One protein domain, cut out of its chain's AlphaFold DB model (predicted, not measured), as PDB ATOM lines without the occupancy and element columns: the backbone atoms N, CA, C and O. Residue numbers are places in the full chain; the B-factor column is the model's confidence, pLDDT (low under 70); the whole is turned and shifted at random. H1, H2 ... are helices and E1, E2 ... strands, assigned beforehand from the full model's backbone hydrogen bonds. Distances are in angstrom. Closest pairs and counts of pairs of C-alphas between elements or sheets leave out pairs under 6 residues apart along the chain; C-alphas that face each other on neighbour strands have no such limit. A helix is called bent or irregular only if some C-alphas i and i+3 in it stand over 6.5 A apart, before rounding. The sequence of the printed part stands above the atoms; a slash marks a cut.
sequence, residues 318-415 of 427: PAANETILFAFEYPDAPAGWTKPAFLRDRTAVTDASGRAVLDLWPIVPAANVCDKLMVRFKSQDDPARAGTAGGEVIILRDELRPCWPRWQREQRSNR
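AT A GLANCE: This is residues 318 to 415 of the 427 residues of an uncharacterized protein of Deltaproteobacteria bacterium (UniProt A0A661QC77). Look first for a strongly twisted, curled sheet of four antiparallel strands in the order E2, E1, E4, E5, with E3 running beside the edge strand E2. H1 and H2 pack together at one end of the sheet, and the last residues, 409 to 415, stick out free. The printed part has 98 residues with five named strands and two named helices, E1 E2 E3 H1 E4 E5 H2 along the chain, a mixed class of helices and strands. It is only just compact, close to loose, with a radius of gyration of the C-alphas of 14.9 A and spans of 39 by 34 by 22 A.

HOW THE PARTS SIT: Begin at the inner strands E1, residues 323 to 329, and E4, residues 372 to 379, antiparallel at 156 degrees; N 327 and O 376 are 2.8 A apart, within hydrogen-bond range. The other neighbour of E1 is the edge strand E2, residues 346 to 349, antiparallel at 155 degrees in a hairpin, with N 326 and O 346 at 2.7 A, within hydrogen-bond range. E5, residues 391 to 396, is the other edge strand and forms a hairpin with E4, antiparallel at 157 degrees, with N 375 and O 393 at 2.8 A. E3, residues 355 to 359, pairs with no named strand; its closest C-alphas to E2 are those of Ala 356 and Val 349, 5.7 A apart. H1, residues 361 to 368, only grazes the sheet, with its residues 363 to 367. It touches H2, residues 397 to 413, at a steep tilt of 60 degrees, opposite ways; their closest C-alphas, of Ala 367 and Arg 397, are 4.6 A apart. H2 is not on the sheet, but only just, with 4 pairs of C-alphas within 10 A. H2 and E3 are apart. Of the O i to N i+4 pairs, H1 has 0 of 4 within hydrogen-bond range, against 4 of 5 O i to N i+3 pairs, and H2 has 8 of 13.

IN THESE COORDINATES: Find C-alpha 323 at (123.119, 137.351, 71.447); from there E1 runs 19.3 A to residue 329. E2 and E3 follow, then H1, irregular, with C-alphas 362 and 365 7.4 A apart. E4 spans 23.4 A and E5 16.7 A. H2 starts with C-alpha 397 at (121.479, 146.837, 96.931) and ends 24.5 A away at C-alpha 413, (140.225, 159.754, 87.843); it has a kink of 43 degrees near residue 404 and is irregular, with C-alphas 402 and 405 7.1 A apart.

THE WHOLE: The two C-alphas farthest apart, of Pro 383 and Ser 413, are 43.4 A apart. The printed part has no cut. The links E1 to E2, 16 residues, and E4 to E5, 11 residues, are long. Expect low confidence, pLDDT under 70, at residues 383 to 390 and 413 to 415; the mean of the printed part is 81.9.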
ATOM      1  N   PRO A 318     125.018 123.652  74.255       91.00
ATOM      2  CA  PRO A 318     125.342 125.046  74.518       91.00
ATOM      3  C   PRO A 318     124.915 125.959  73.366       91.00
ATOM      4  O   PRO A 318     125.160 125.664  72.193       91.00
ATOM      5  N   ALA A 319     124.277 127.077  73.697       89.81
ATOM      6  CA  ALA A 319     123.818 128.056  72.724       89.81
ATOM      7  C   ALA A 319     124.974 129.011  72.382       89.81
ATOM      8  O   ALA A 319     125.081 130.081  72.973       89.81
ATOM      9  N   ALA A 320     125.890 128.588  71.507       90.44
ATOM     10  CA  ALA A 320     127.105 129.336  71.165       90.44
ATOM     11  C   ALA A 320     126.872 130.428  70.105       90.44
ATOM     12  O   ALA A 320     126.139 130.201  69.145       90.44
ATOM     13  N   ASN A 321     127.574 131.564  70.233       88.94
ATOM     14  CA  ASN A 321     127.467 132.745  69.358       88.94
ATOM     15  C   ASN A 321     126.062 133.374  69.298       88.94
ATOM     16  O   ASN A 321     125.715 134.056  68.336       88.94
ATOM     17  N   GLU A 322     125.267 133.163  70.340       87.81
ATOM     18  CA  GLU A 322     123.935 133.733  70.501       87.81
ATOM     19  C   GLU A 322     124.025 135.087  71.205       87.81
ATOM     20  O   GLU A 322     124.827 135.284  72.124       87.81
ATOM     21  N   THR A 323     123.182 136.036  70.797       89.25
ATOM     22  CA  THR A 323     123.119 137.351  71.447       89.25
ATOM     23  C   THR A 323     122.111 137.311  72.586       89.25
ATOM     24  O   THR A 323     120.905 137.244  72.357       89.25
ATOM     25  N   ILE A 324     122.594 137.394  73.825       87.50
ATOM     26  CA  ILE A 324     121.749 137.524  75.012       87.50
ATOM     27  C   ILE A 324     121.432 138.997  75.237       87.50
ATOM     28  O   ILE A 324     122.332 139.827  75.382       87.50
ATOM     29  N   LEU A 325     120.142 139.314  75.289       89.50
ATOM     30  CA  LEU A 325     119.606 140.617  75.653       89.50
ATOM     31  C   LEU A 325     119.396 140.659  77.166       89.50
ATOM     32  O   LEU A 325     118.768 139.759  77.716       89.50
ATOM     33  N   PHE A 326     119.875 141.711  77.822       86.69
ATOM     34  CA  PHE A 326     119.716 141.977  79.248       86.69
ATOM     35  C   PHE A 326     118.881 143.240  79.438       86.69
ATOM     36  O   PHE A 326     119.320 144.340  79.091       86.69
ATOM     37  N   ALA A 327     117.696 143.081  80.017       88.19
ATOM     38  CA  ALA A 327     116.803 144.168  80.375       88.19
ATOM     39  C   ALA A 327     116.828 144.388  81.889       88.19
ATOM     40  O   ALA A 327     116.723 143.447  82.678       88.19
ATOM     41  N   PHE A 328     116.966 145.648  82.289       85.44
ATOM     42  CA  PHE A 328     116.950 146.042  83.695       85.44
ATOM     43  C   PHE A 328     115.586 146.605  84.068       85.44
ATOM     44  O   PHE A 328     115.113 147.558  83.444       85.44
ATOM     45  N   GLU A 329     114.979 146.061  85.108       85.75
ATOM     46  CA  GLU A 329     113.705 146.518  85.647       85.75
ATOM     47  C   GLU A 329     113.856 146.811  87.138       85.75
ATOM     48  O   GLU A 329     114.623 146.151  87.846       85.75
ATOM     49  N   TYR A 330     113.125 147.817  87.611       82.88
ATOM     50  CA  TYR A 330     113.020 148.108  89.033       82.88
ATOM     51  C   TYR A 330     111.617 147.699  89.503       82.88
ATOM     52  O   TYR A 330     110.669 148.415  89.187       82.88
ATOM     53  N   PRO A 331     111.461 146.546  90.189       80.62
ATOM     54  CA  PRO A 331     110.138 146.028  90.556       80.62
ATOM     55  C   PRO A 331     109.359 146.980  91.466       80.62
ATOM     56  O   PRO A 331     108.153 147.127  91.319       80.62
ATOM     57  N   ASP A 332     110.075 147.664  92.358       80.94
ATOM     58  CA  ASP A 332     109.515 148.554  93.375       80.94
ATOM     59  C   ASP A 332     109.562 150.032  92.926       80.94
ATOM     60  O   ASP A 332     109.712 150.950  93.737       80.94
ATOM     61  N   ALA A 333     109.513 150.284  91.612       73.12
ATOM     62  CA  ALA A 333     109.562 151.635  91.066       73.12
ATOM     63  C   ALA A 333     108.309 152.443  91.454       73.12
ATOM     64  O   ALA A 333     107.194 151.998  91.176       73.12
ATOM     65  N   PRO A 334     108.455 153.646  92.048       74.06
ATOM     66  CA  PRO A 334     107.306 154.495  92.334       74.06
ATOM     67  C   PRO A 334     106.640 154.966  91.034       74.06
ATOM     68  O   PRO A 334     107.286 155.075  89.987       74.06
ATOM     69  N   ALA A 335     105.348 155.289  91.102       71.00
ATOM     70  CA  ALA A 335     104.617 155.835  89.964       71.00
ATOM     71  C   ALA A 335     105.332 157.083  89.401       71.00
ATOM     72  O   ALA A 335     105.716 157.982  90.147       71.00
ATOM     73  N   GLY A 336     105.546 157.117  88.081       70.62
ATOM     74  CA  GLY A 336     106.286 158.193  87.408       70.62
ATOM     75  C   GLY A 336     107.816 158.059  87.436       70.62
ATOM     76  O   GLY A 336     108.516 158.947  86.947       70.62
ATOM     77  N   TRP A 337     108.367 156.961  87.968       72.62
ATOM     78  CA  TRP A 337     109.807 156.707  87.925       72.62
ATOM     79  C   TRP A 337     110.315 156.578  86.486       72.62
ATOM     80  O   TRP A 337     109.825 155.774  85.694       72.62
ATOM     81  N   THR A 338     111.348 157.353  86.158       75.25
ATOM     82  CA  THR A 338     112.020 157.288  84.858       75.25
ATOM     83  C   THR A 338     113.321 156.510  84.996       75.25
ATOM     84  O   THR A 338     114.198 156.893  85.774       75.25
ATOM     85  N   LYS A 339     113.461 155.436  84.213       77.50
ATOM     86  CA  LYS A 339     114.648 154.574  84.208       77.50
ATOM     87  C   LYS A 339     115.912 155.387  83.882       77.50
ATOM     88  O   LYS A 339     116.009 155.931  82.780       77.50
ATOM     89  N   PRO A 340     116.899 155.468  84.797       77.44
ATOM     90  CA  PRO A 340     118.144 156.182  84.544       77.44
ATOM     91  C   PRO A 340     118.906 155.622  83.339       77.44
ATOM     92  O   PRO A 340     118.972 154.409  83.143       77.44
ATOM     93  N   ALA A 341     119.577 156.495  82.582       75.62
ATOM     94  CA  ALA A 341     120.289 156.117  81.356       75.62
ATOM     95  C   ALA A 341     121.367 155.033  81.563       75.62
ATOM     96  O   ALA A 341     121.641 154.243  80.660       75.62
ATOM     97  N   PHE A 342     121.974 154.963  82.753       76.69
ATOM     98  CA  PHE A 342     122.976 153.940  83.060       76.69
ATOM     99  C   PHE A 342     122.380 152.522  83.155       76.69
ATOM    100  O   PHE A 342     123.105 151.562  82.888       76.69
ATOM    101  N   LEU A 343     121.074 152.396  83.440       76.88
ATOM    102  CA  LEU A 343     120.314 151.137  83.455       76.88
ATOM    103  C   LEU A 343     119.782 150.728  82.075       76.88
ATOM    104  O   LEU A 343     118.953 149.827  81.997       76.88
ATOM    105  N   ARG A 344     120.210 151.363  80.979       78.44
ATOM    106  CA  ARG A 344     119.812 150.945  79.624       78.44
ATOM    107  C   ARG A 344     120.083 149.461  79.380       78.44
ATOM    108  O   ARG A 344     121.035 148.902  79.931       78.44
ATOM    109  N   ASP A 345     119.271 148.870  78.516       84.56
ATOM    110  CA  ASP A 345     119.397 147.466  78.147       84.56
ATOM    111  C   ASP A 345     120.756 147.205  77.489       84.56
ATOM    112  O   ASP A 345     121.360 148.085  76.860       84.56
ATOM    113  N   ARG A 346     121.279 146.004  77.712       84.25
ATOM    114  CA  ARG A 346     122.618 145.597  77.281       84.25
ATOM    115  C   ARG A 346     122.549 144.276  76.560       84.25
ATOM    116  O   ARG A 346     121.584 143.536  76.693       84.25
ATOM    117  N   THR A 347     123.599 143.972  75.820       89.25
ATOM    118  CA  THR A 347     123.732 142.696  75.135       89.25
ATOM    119  C   THR A 347     125.094 142.091  75.428       89.25
ATOM    120  O   THR A 347     126.059 142.812  75.689       89.25
ATOM    121  N   ALA A 348     125.167 140.766  75.414       86.81
ATOM    122  CA  ALA A 348     126.426 140.036  75.402       86.81
ATOM    123  C   ALA A 348     126.287 138.810  74.499       86.81
ATOM    124  O   ALA A 348     125.214 138.216  74.418       86.81
ATOM    125  N   VAL A 349     127.371 138.448  73.819       89.56
ATOM    126  CA  VAL A 349     127.415 137.274  72.941       89.56
ATOM    127  C   VAL A 349     127.935 136.083  73.739       89.56
ATOM    128  O   VAL A 349     128.882 136.232  74.515       89.56
ATOM    129  N   THR A 350     127.308 134.920  73.579       90.38
ATOM    130  CA  THR A 350     127.751 133.685  74.231       90.38
ATOM    131  C   THR A 350     129.004 133.106  73.579       90.38
ATOM    132  O   THR A 350     129.164 133.127  72.358       90.38
ATOM    133  N   ASP A 351     129.885 132.537  74.398       92.62
ATOM    134  CA  ASP A 351     131.052 131.788  73.936       92.62
ATOM    135  C   ASP A 351     130.693 130.363  73.455       92.62
ATOM    136  O   ASP A 351     129.529 129.963  73.409       92.62
ATOM    137  N   ALA A 352     131.709 129.562  73.113       90.88
ATOM    138  CA  ALA A 352     131.539 128.177  72.663       90.88
ATOM    139  C   ALA A 352     130.868 127.251  73.701       90.88
ATOM    140  O   ALA A 352     130.324 126.211  73.336       90.88
ATOM    141  N   SER A 353     130.895 127.626  74.983       92.00
ATOM    142  CA  SER A 353     130.217 126.924  76.077       92.00
ATOM    143  C   SER A 353     128.812 127.466  76.361       92.00
ATOM    144  O   SER A 353     128.167 127.028  77.311       92.00
ATOM    145  N   GLY A 354     128.307 128.387  75.529       89.12
ATOM    146  CA  GLY A 354     127.003 129.019  75.714       89.12
ATOM    147  C   GLY A 354     127.001 130.079  76.815       89.12
ATOM    148  O   GLY A 354     125.933 130.499  77.261       89.12
ATOM    149  N   ARG A 355     128.177 130.517  77.278       93.62
ATOM    150  CA  ARG A 355     128.320 131.444  78.400       93.62
ATOM    151  C   ARG A 355     128.429 132.883  77.910       93.62
ATOM    152  O   ARG A 355     129.301 133.213  77.114       93.62
ATOM    153  N   ALA A 356     127.583 133.755  78.442       92.19
ATOM    154  CA  ALA A 356     127.629 135.202  78.276       92.19
ATOM    155  C   ALA A 356     127.898 135.874  79.631       92.19
ATOM    156  O   ALA A 356     127.323 135.496  80.655       92.19
ATOM    157  N   VAL A 357     128.764 136.889  79.642       91.94
ATOM    158  CA  VAL A 357     129.116 137.637  80.856       91.94
ATOM    159  C   VAL A 357     128.678 139.087  80.705       91.94
ATOM    160  O   VAL A 357     129.119 139.793  79.802       91.94
ATOM    161  N   LEU A 358     127.821 139.533  81.619       91.69
ATOM    162  CA  LEU A 358     127.388 140.917  81.738       91.69
ATOM    163  C   LEU A 358     128.235 141.628  82.799       91.69
ATOM    164  O   LEU A 358     128.153 141.297  83.984       91.69
ATOM    165  N   ASP A 359     129.010 142.632  82.380       89.56
ATOM    166  CA  ASP A 359     129.705 143.542  83.296       89.56
ATOM    167  C   ASP A 359     128.710 144.508  83.956       89.56
ATOM    168  O   ASP A 359     128.026 145.289  83.280       89.56
ATOM    169  N   LEU A 360     128.641 144.461  85.287       89.50
ATOM    170  CA  LEU A 360     127.771 145.315  86.086       89.50
ATOM    171  C   LEU A 360     128.481 146.584  86.580       89.50
ATOM    172  O   LEU A 360     127.834 147.425  87.206       89.50
ATOM    173  N   TRP A 361     129.774 146.784  86.290       88.62
ATOM    174  CA  TRP A 361     130.507 147.997  86.681       88.62
ATOM    175  C   TRP A 361     129.786 149.302  86.307       88.62
ATOM    176  O   TRP A 361     129.660 150.193  87.151       88.62
ATOM    177  N   PRO A 362     129.208 149.434  85.098       85.62
ATOM    178  CA  PRO A 362     128.494 150.650  84.714       85.62
ATOM    179  C   PRO A 362     127.169 150.876  85.457       85.62
ATOM    180  O   PRO A 362     126.637 151.983  85.407       85.62
ATOM    181  N   ILE A 363     126.622 149.845  86.111       85.69
ATOM    182  CA  ILE A 363     125.346 149.905  86.835       85.69
ATOM    183  C   ILE A 363     125.513 149.876  88.358       85.69
ATOM    184  O   ILE A 363     124.515 149.970  89.063       85.69
ATOM    185  N   VAL A 364     126.743 149.839  88.883       84.88
ATOM    186  CA  VAL A 364     127.024 150.003  90.324       84.88
ATOM    187  C   VAL A 364     126.295 151.210  90.949       84.88
ATOM    188  O   VAL A 364     125.808 151.065  92.072       84.88
ATOM    189  N   PRO A 365     126.110 152.369  90.268       85.62
ATOM    190  CA  PRO A 365     125.303 153.467  90.808       85.62
ATOM    191  C   PRO A 365     123.865 153.102  91.194       85.62
ATOM    192  O   PRO A 365     123.299 153.760  92.067       85.62
ATOM    193  N   ALA A 366     123.290 152.051  90.597       80.81
ATOM    194  CA  ALA A 366     121.950 151.565  90.918       80.81
ATOM    195  C   ALA A 366     121.800 151.188  92.397       80.81
ATOM    196  O   ALA A 366     120.723 151.374  92.956       80.81
ATOM    197  N   ALA A 367     122.884 150.757  93.056       80.00
ATOM    198  CA  ALA A 367     122.875 150.421  94.478       80.00
ATOM    199  C   ALA A 367     122.457 151.603  95.373       80.00
ATOM    200  O   ALA A 367     121.963 151.389  96.472       80.00
ATOM    201  N   ASN A 368     122.596 152.854  94.921       79.06
ATOM    202  CA  ASN A 368     122.155 154.028  95.688       79.06
ATOM    203  C   ASN A 368     120.728 154.476  95.362       79.06
ATOM    204  O   ASN A 368     120.197 155.341  96.051       79.06
ATOM    205  N   VAL A 369     120.108 153.903  94.332       72.56
ATOM    206  CA  VAL A 369     118.801 154.339  93.816       72.56
ATOM    207  C   VAL A 369     117.722 153.292  94.079       72.56
ATOM    208  O   VAL A 369     116.591 153.651  94.380       72.56
ATOM    209  N   CYS A 370     118.080 152.011  94.015       75.81
ATOM    210  CA  CYS A 370     117.151 150.890  94.100       75.81
ATOM    211  C   CYS A 370     117.581 149.936  95.221       75.81
ATOM    212  O   CYS A 370     118.778 149.687  95.380       75.81
ATOM    213  N   ASP A 371     116.621 149.379  95.964       82.31
ATOM    214  CA  ASP A 371     116.888 148.308  96.942       82.31
ATOM    215  C   ASP A 371     117.046 146.937  96.269       82.31
ATOM    216  O   ASP A 371     117.823 146.090  96.717       82.31
ATOM    217  N   LYS A 372     116.341 146.738  95.153       87.06
ATOM    218  CA  LYS A 372     116.385 145.538  94.315       87.06
ATOM    219  C   LYS A 372     116.471 145.955  92.856       87.06
ATOM    220  O   LYS A 372     115.820 146.906  92.455       87.06
ATOM    221  N   LEU A 373     117.235 145.239  92.052       87.50
ATOM    222  CA  LEU A 373     117.319 145.432  90.611       87.50
ATOM    223  C   LEU A 373     117.058 144.089  89.941       87.50
ATOM    224  O   LEU A 373     117.803 143.137  90.155       87.50
ATOM    225  N   MET A 374     116.011 144.002  89.131       89.12
ATOM    226  CA  MET A 374     115.708 142.792  88.380       89.12
ATOM    227  C   MET A 374     116.426 142.844  87.032       89.12
ATOM    228  O   MET A 374     116.274 143.793  86.266       89.12
ATOM    229  N   VAL A 375     117.223 141.816  86.749       89.62
ATOM    230  CA  VAL A 375     117.894 141.615  85.466       89.62
ATOM    231  C   VAL A 375     117.192 140.474  84.752       89.62
ATOM    232  O   VAL A 375     117.319 139.315  85.146       89.62
ATOM    233  N   ARG A 376     116.449 140.805  83.701       90.38
ATOM    234  CA  ARG A 376     115.824 139.831  82.807       90.38
ATOM    235  C   ARG A 376     116.741 139.572  81.633       90.38
ATOM    236  O   ARG A 376     117.310 140.514  81.083       90.38
ATOM    237  N   PHE A 377     116.872 138.317  81.232       88.38
ATOM    238  CA  PHE A 377     117.713 137.949  80.102       88.38
ATOM    239  C   PHE A 377     117.090 136.866  79.231       88.38
ATOM    240  O   PHE A 377     116.402 135.966  79.715       88.38
ATOM    241  N   LYS A 378     117.343 136.968  77.927       89.12
ATOM    242  CA  LYS A 378     116.949 135.972  76.924       89.12
ATOM    243  C   LYS A 378     117.817 136.074  75.675       89.12
ATOM    244  O   LYS A 378     118.366 137.144  75.412       89.12
ATOM    245  N   SER A 379     117.908 135.001  74.894       87.69
ATOM    246  CA  SER A 379     118.455 135.083  73.537       87.69
ATOM    247  C   SER A 379     117.561 135.968  72.664       87.69
ATOM    248  O   SER A 379     116.336 135.994  72.821       87.69
ATOM    249  N   GLN A 380     118.174 136.715  71.749       84.00
ATOM    250  CA  GLN A 380     117.484 137.517  70.743       84.00
ATOM    251  C   GLN A 380     116.547 136.663  69.876       84.00
ATOM    252  O   GLN A 380     115.448 137.112  69.549       84.00
ATOM    253  N   ASP A 381     116.954 135.429  69.580       77.50
ATOM    254  CA  ASP A 381     116.206 134.483  68.748       77.50
ATOM    255  C   ASP A 381     115.211 133.631  69.551       77.50
ATOM    256  O   ASP A 381     114.580 132.721  69.008       77.50
ATOM    257  N   ASP A 382     115.042 133.912  70.848       78.38
ATOM    258  CA  ASP A 382     114.042 133.254  71.680       78.38
ATOM    259  C   ASP A 382     112.634 133.808  71.373       78.38
ATOM    260  O   ASP A 382     112.345 134.978  71.676       78.38
ATOM    261  N   PRO A 383     111.728 132.988  70.791       64.50
ATOM    262  CA  PRO A 383     110.394 133.424  70.387       64.50
ATOM    263  C   PRO A 383     109.458 133.682  71.574       64.50
ATOM    264  O   PRO A 383     108.333 134.153  71.377       64.50
ATOM    265  N   ALA A 384     109.872 133.366  72.803       62.06
ATOM    266  CA  ALA A 384     109.094 133.693  73.978       62.06
ATOM    267  C   ALA A 384     108.890 135.208  74.129       62.06
ATOM    268  O   ALA A 384     109.823 136.023  74.029       62.06
ATOM    269  N   ARG A 385     107.635 135.594  74.410       52.12
ATOM    270  CA  ARG A 385     107.290 136.981  74.739       52.12
ATOM    271  C   ARG A 385     108.170 137.454  75.897       52.12
ATOM    272  O   ARG A 385     108.448 136.704  76.835       52.12
ATOM    273  N   ALA A 386     108.619 138.706  75.812       44.44
ATOM    274  CA  ALA A 386     109.317 139.354  76.914       44.44
ATOM    275  C   ALA A 386     108.448 139.238  78.182       44.44
ATOM    276  O   ALA A 386     107.294 139.657  78.169       44.44
ATOM    277  N   GLY A 387     108.980 138.600  79.227       45.19
ATOM    278  CA  GLY A 387     108.296 138.416  80.512       45.19
ATOM    279  C   GLY A 387     107.763 137.011  80.821       45.19
ATOM    280  O   GLY A 387     107.378 136.796  81.963       45.19
ATOM    281  N   THR A 388     107.756 136.050  79.885       45.66
ATOM    282  CA  THR A 388     107.242 134.685  80.172       45.66
ATOM    283  C   THR A 388     108.183 133.520  79.864       45.66
ATOM    284  O   THR A 388     107.941 132.432  80.380       45.66
ATOM    285  N   ALA A 389     109.268 133.700  79.099       49.84
ATOM    286  CA  ALA A 389     110.302 132.654  78.972       49.84
ATOM    287  C   ALA A 389     111.744 133.190  78.847       49.84
ATOM    288  O   ALA A 389     112.567 132.667  78.106       49.84
ATOM    289  N   GLY A 390     112.056 134.243  79.603       61.34
ATOM    290  CA  GLY A 390     113.443 134.614  79.907       61.34
ATOM    291  C   GLY A 390     113.863 134.067  81.271       61.34
ATOM    292  O   GLY A 390     113.014 133.710  82.086       61.34
ATOM    293  N   GLY A 391     115.167 134.021  81.532       79.44
ATOM    294  CA  GLY A 391     115.657 133.875  82.899       79.44
ATOM    295  C   GLY A 391     115.662 135.227  83.616       79.44
ATOM    296  O   GLY A 391     115.743 136.284  82.982       79.44
ATOM    297  N   GLU A 392     115.581 135.200  84.942       89.62
ATOM    298  CA  GLU A 392     115.686 136.400  85.767       89.62
ATOM    299  C   GLU A 392     116.675 136.209  86.913       89.62
ATOM    300  O   GLU A 392     116.849 135.116  87.454       89.62
ATOM    301  N   VAL A 393     117.344 137.301  87.270       90.81
ATOM    302  CA  VAL A 393     118.202 137.397  88.448       90.81
ATOM    303  C   VAL A 393     117.893 138.710  89.149       90.81
ATOM    304  O   VAL A 393     117.960 139.778  88.545       90.81
ATOM    305  N   ILE A 394     117.591 138.641  90.441       91.44
ATOM    306  CA  ILE A 394     117.384 139.824  91.280       91.44
ATOM    307  C   ILE A 394     118.703 140.169  91.954       91.44
ATOM    308  O   ILE A 394     119.206 139.352  92.714       91.44
ATOM    309  N   ILE A 395     119.245 141.357  91.715       89.81
ATOM    310  CA  ILE A 395     120.421 141.897  92.400       89.81
ATOM    311  C   ILE A 395     119.954 142.799  93.542       89.81
ATOM    312  O   ILE A 395     119.156 143.710  93.330       89.81
ATOM    313  N   LEU A 396     120.447 142.562  94.752       91.00
ATOM    314  CA  LEU A 396     120.129 143.381  95.918       91.00
ATOM    315  C   LEU A 396     121.111 144.550  96.037       91.00
ATOM    316  O   LEU A 396     122.284 144.435  95.673       91.00
ATOM    317  N   ARG A 397     120.649 145.665  96.609       85.56
ATOM    318  CA  ARG A 397     121.479 146.837  96.931       85.56
ATOM    319  C   ARG A 397     122.776 146.440  97.631       85.56
ATOM    320  O   ARG A 397     123.848 146.866  97.206       85.56
ATOM    321  N   ASP A 398     122.682 145.601  98.656       89.12
ATOM    322  CA  ASP A 398     123.826 145.214  99.486       89.12
ATOM    323  C   ASP A 398     124.857 144.349  98.748       89.12
ATOM    324  O   ASP A 398     126.015 144.312  99.154       89.12
ATOM    325  N   GLU A 399     124.489 143.719  97.628       89.44
ATOM    326  CA  GLU A 399     125.424 142.948  96.798       89.44
ATOM    327  C   GLU A 399     126.323 143.858  95.941       89.44
ATOM    328  O   GLU A 399     127.486 143.540  95.702       89.44
ATOM    329  N   LEU A 400     125.810 145.011  95.489       86.81
ATOM    330  CA  LEU A 400     126.558 145.967  94.653       86.81
ATOM    331  C   LEU A 400     127.192 147.112  95.451       86.81
ATOM    332  O   LEU A 400     128.192 147.693  95.017       86.81
ATOM    333  N   ARG A 401     126.625 147.452  96.612       88.62
ATOM    334  CA  ARG A 401     127.067 148.567  97.460       88.62
ATOM    335  C   ARG A 401     128.555 148.515  97.843       88.62
ATOM    336  O   ARG A 401     129.174 149.582  97.802       88.62
ATOM    337  N   PRO A 402     129.174 147.352  98.137       90.19
ATOM    338  CA  PRO A 402     130.608 147.277  98.438       90.19
ATOM    339  C   PRO A 402     131.504 147.811  97.310       90.19
ATOM    340  O   PRO A 402     132.591 148.324  97.568       90.19
ATOM    341  N   CYS A 403     131.036 147.771  96.060       88.50
ATOM    342  CA  CYS A 403     131.815 148.197  94.899       88.50
ATOM    343  C   CYS A 403     131.733 149.710  94.635       88.50
ATOM    344  O   CYS A 403     132.535 150.258  93.874       88.50
ATOM    345  N   TRP A 404     130.808 150.415  95.296       88.81
ATOM    346  CA  TRP A 404     130.574 151.847  95.107       88.81
ATOM    347  C   TRP A 404     131.798 152.739  95.390       88.81
ATOM    348  O   TRP A 404     132.107 153.584  94.544       88.81
ATOM    349  N   PRO A 405     132.557 152.574  96.495       88.50
ATOM    350  CA  PRO A 405     133.715 153.429  96.773       88.50
ATOM    351  C   PRO A 405     134.817 153.298  95.717       88.50
ATOM    352  O   PRO A 405     135.463 154.280  95.346       88.50
ATOM    353  N   ARG A 406     135.038 152.082  95.202       89.38
ATOM    354  CA  ARG A 406     135.988 151.837  94.111       89.38
ATOM    355  C   ARG A 406     135.493 152.480  92.814       89.38
ATOM    356  O   ARG A 406     136.252 153.223  92.199       89.38
ATOM    357  N   TRP A 407     134.219 152.296  92.473       89.00
ATOM    358  CA  TRP A 407     133.603 152.921  91.302       89.00
ATOM    359  C   TRP A 407     133.748 154.446  91.313       89.00
ATOM    360  O   TRP A 407     134.181 155.041  90.329       89.00
ATOM    361  N   GLN A 408     133.489 155.092  92.454       88.19
ATOM    362  CA  GLN A 408     133.657 156.540  92.591       88.19
ATOM    363  C   GLN A 408     135.098 157.002  92.354       88.19
ATOM    364  O   GLN A 408     135.301 158.055  91.747       88.19
ATOM    365  N   ARG A 409     136.098 156.251  92.836       87.44
ATOM    366  CA  ARG A 409     137.515 156.579  92.615       87.44
ATOM    367  C   ARG A 409     137.867 156.526  91.131       87.44
ATOM    368  O   ARG A 409     138.410 157.500  90.622       87.44
ATOM    369  N   GLU A 410     137.475 155.455  90.445       84.44
ATOM    370  CA  GLU A 410     137.763 155.262  89.016       84.44
ATOM    371  C   GLU A 410     137.045 156.286  88.115       84.44
ATOM    372  O   GLU A 410     137.606 156.772  87.134       84.44
ATOM    373  N   GLN A 411     135.824 156.696  88.469       82.25
ATOM    374  CA  GLN A 411     135.112 157.740  87.722       82.25
ATOM    375  C   GLN A 411     135.663 159.146  87.984       82.25
ATOM    376  O   GLN A 411     135.601 160.011  87.111       82.25
ATOM    377  N   ARG A 412     136.213 159.402  89.179       73.56
ATOM    378  CA  ARG A 412     136.872 160.678  89.495       73.56
ATOM    379  C   ARG A 412     138.206 160.824  88.768       73.56
ATOM    380  O   ARG A 412     138.496 161.927  88.317       73.56
ATOM    381  N   SER A 413     138.974 159.745  88.613       68.06
ATOM    382  CA  SER A 413     140.225 159.754  87.843       68.06
ATOM    383  C   SER A 413     140.015 159.937  86.338       68.06
ATOM    384  O   SER A 413     140.909 160.439  85.668       68.06
ATOM    385  N   ASN A 414     138.831 159.600  85.818       61.47
ATOM    386  CA  ASN A 414     138.474 159.785  84.407       61.47
ATOM    387  C   ASN A 414     137.869 161.164  84.088       61.47
ATOM    388  O   ASN A 414     137.493 161.415  82.941       61.47
ATOM    389  N   ARG A 415     137.752 162.080  85.064       57.56
ATOM    390  CA  ARG A 415     137.343 163.462  84.772       57.56
ATOM    391  C   ARG A 415     138.523 164.231  84.169       57.56
ATOM    392  O   ARG A 415     139.594 164.227  84.775       57.56
TER     393      ARG A 415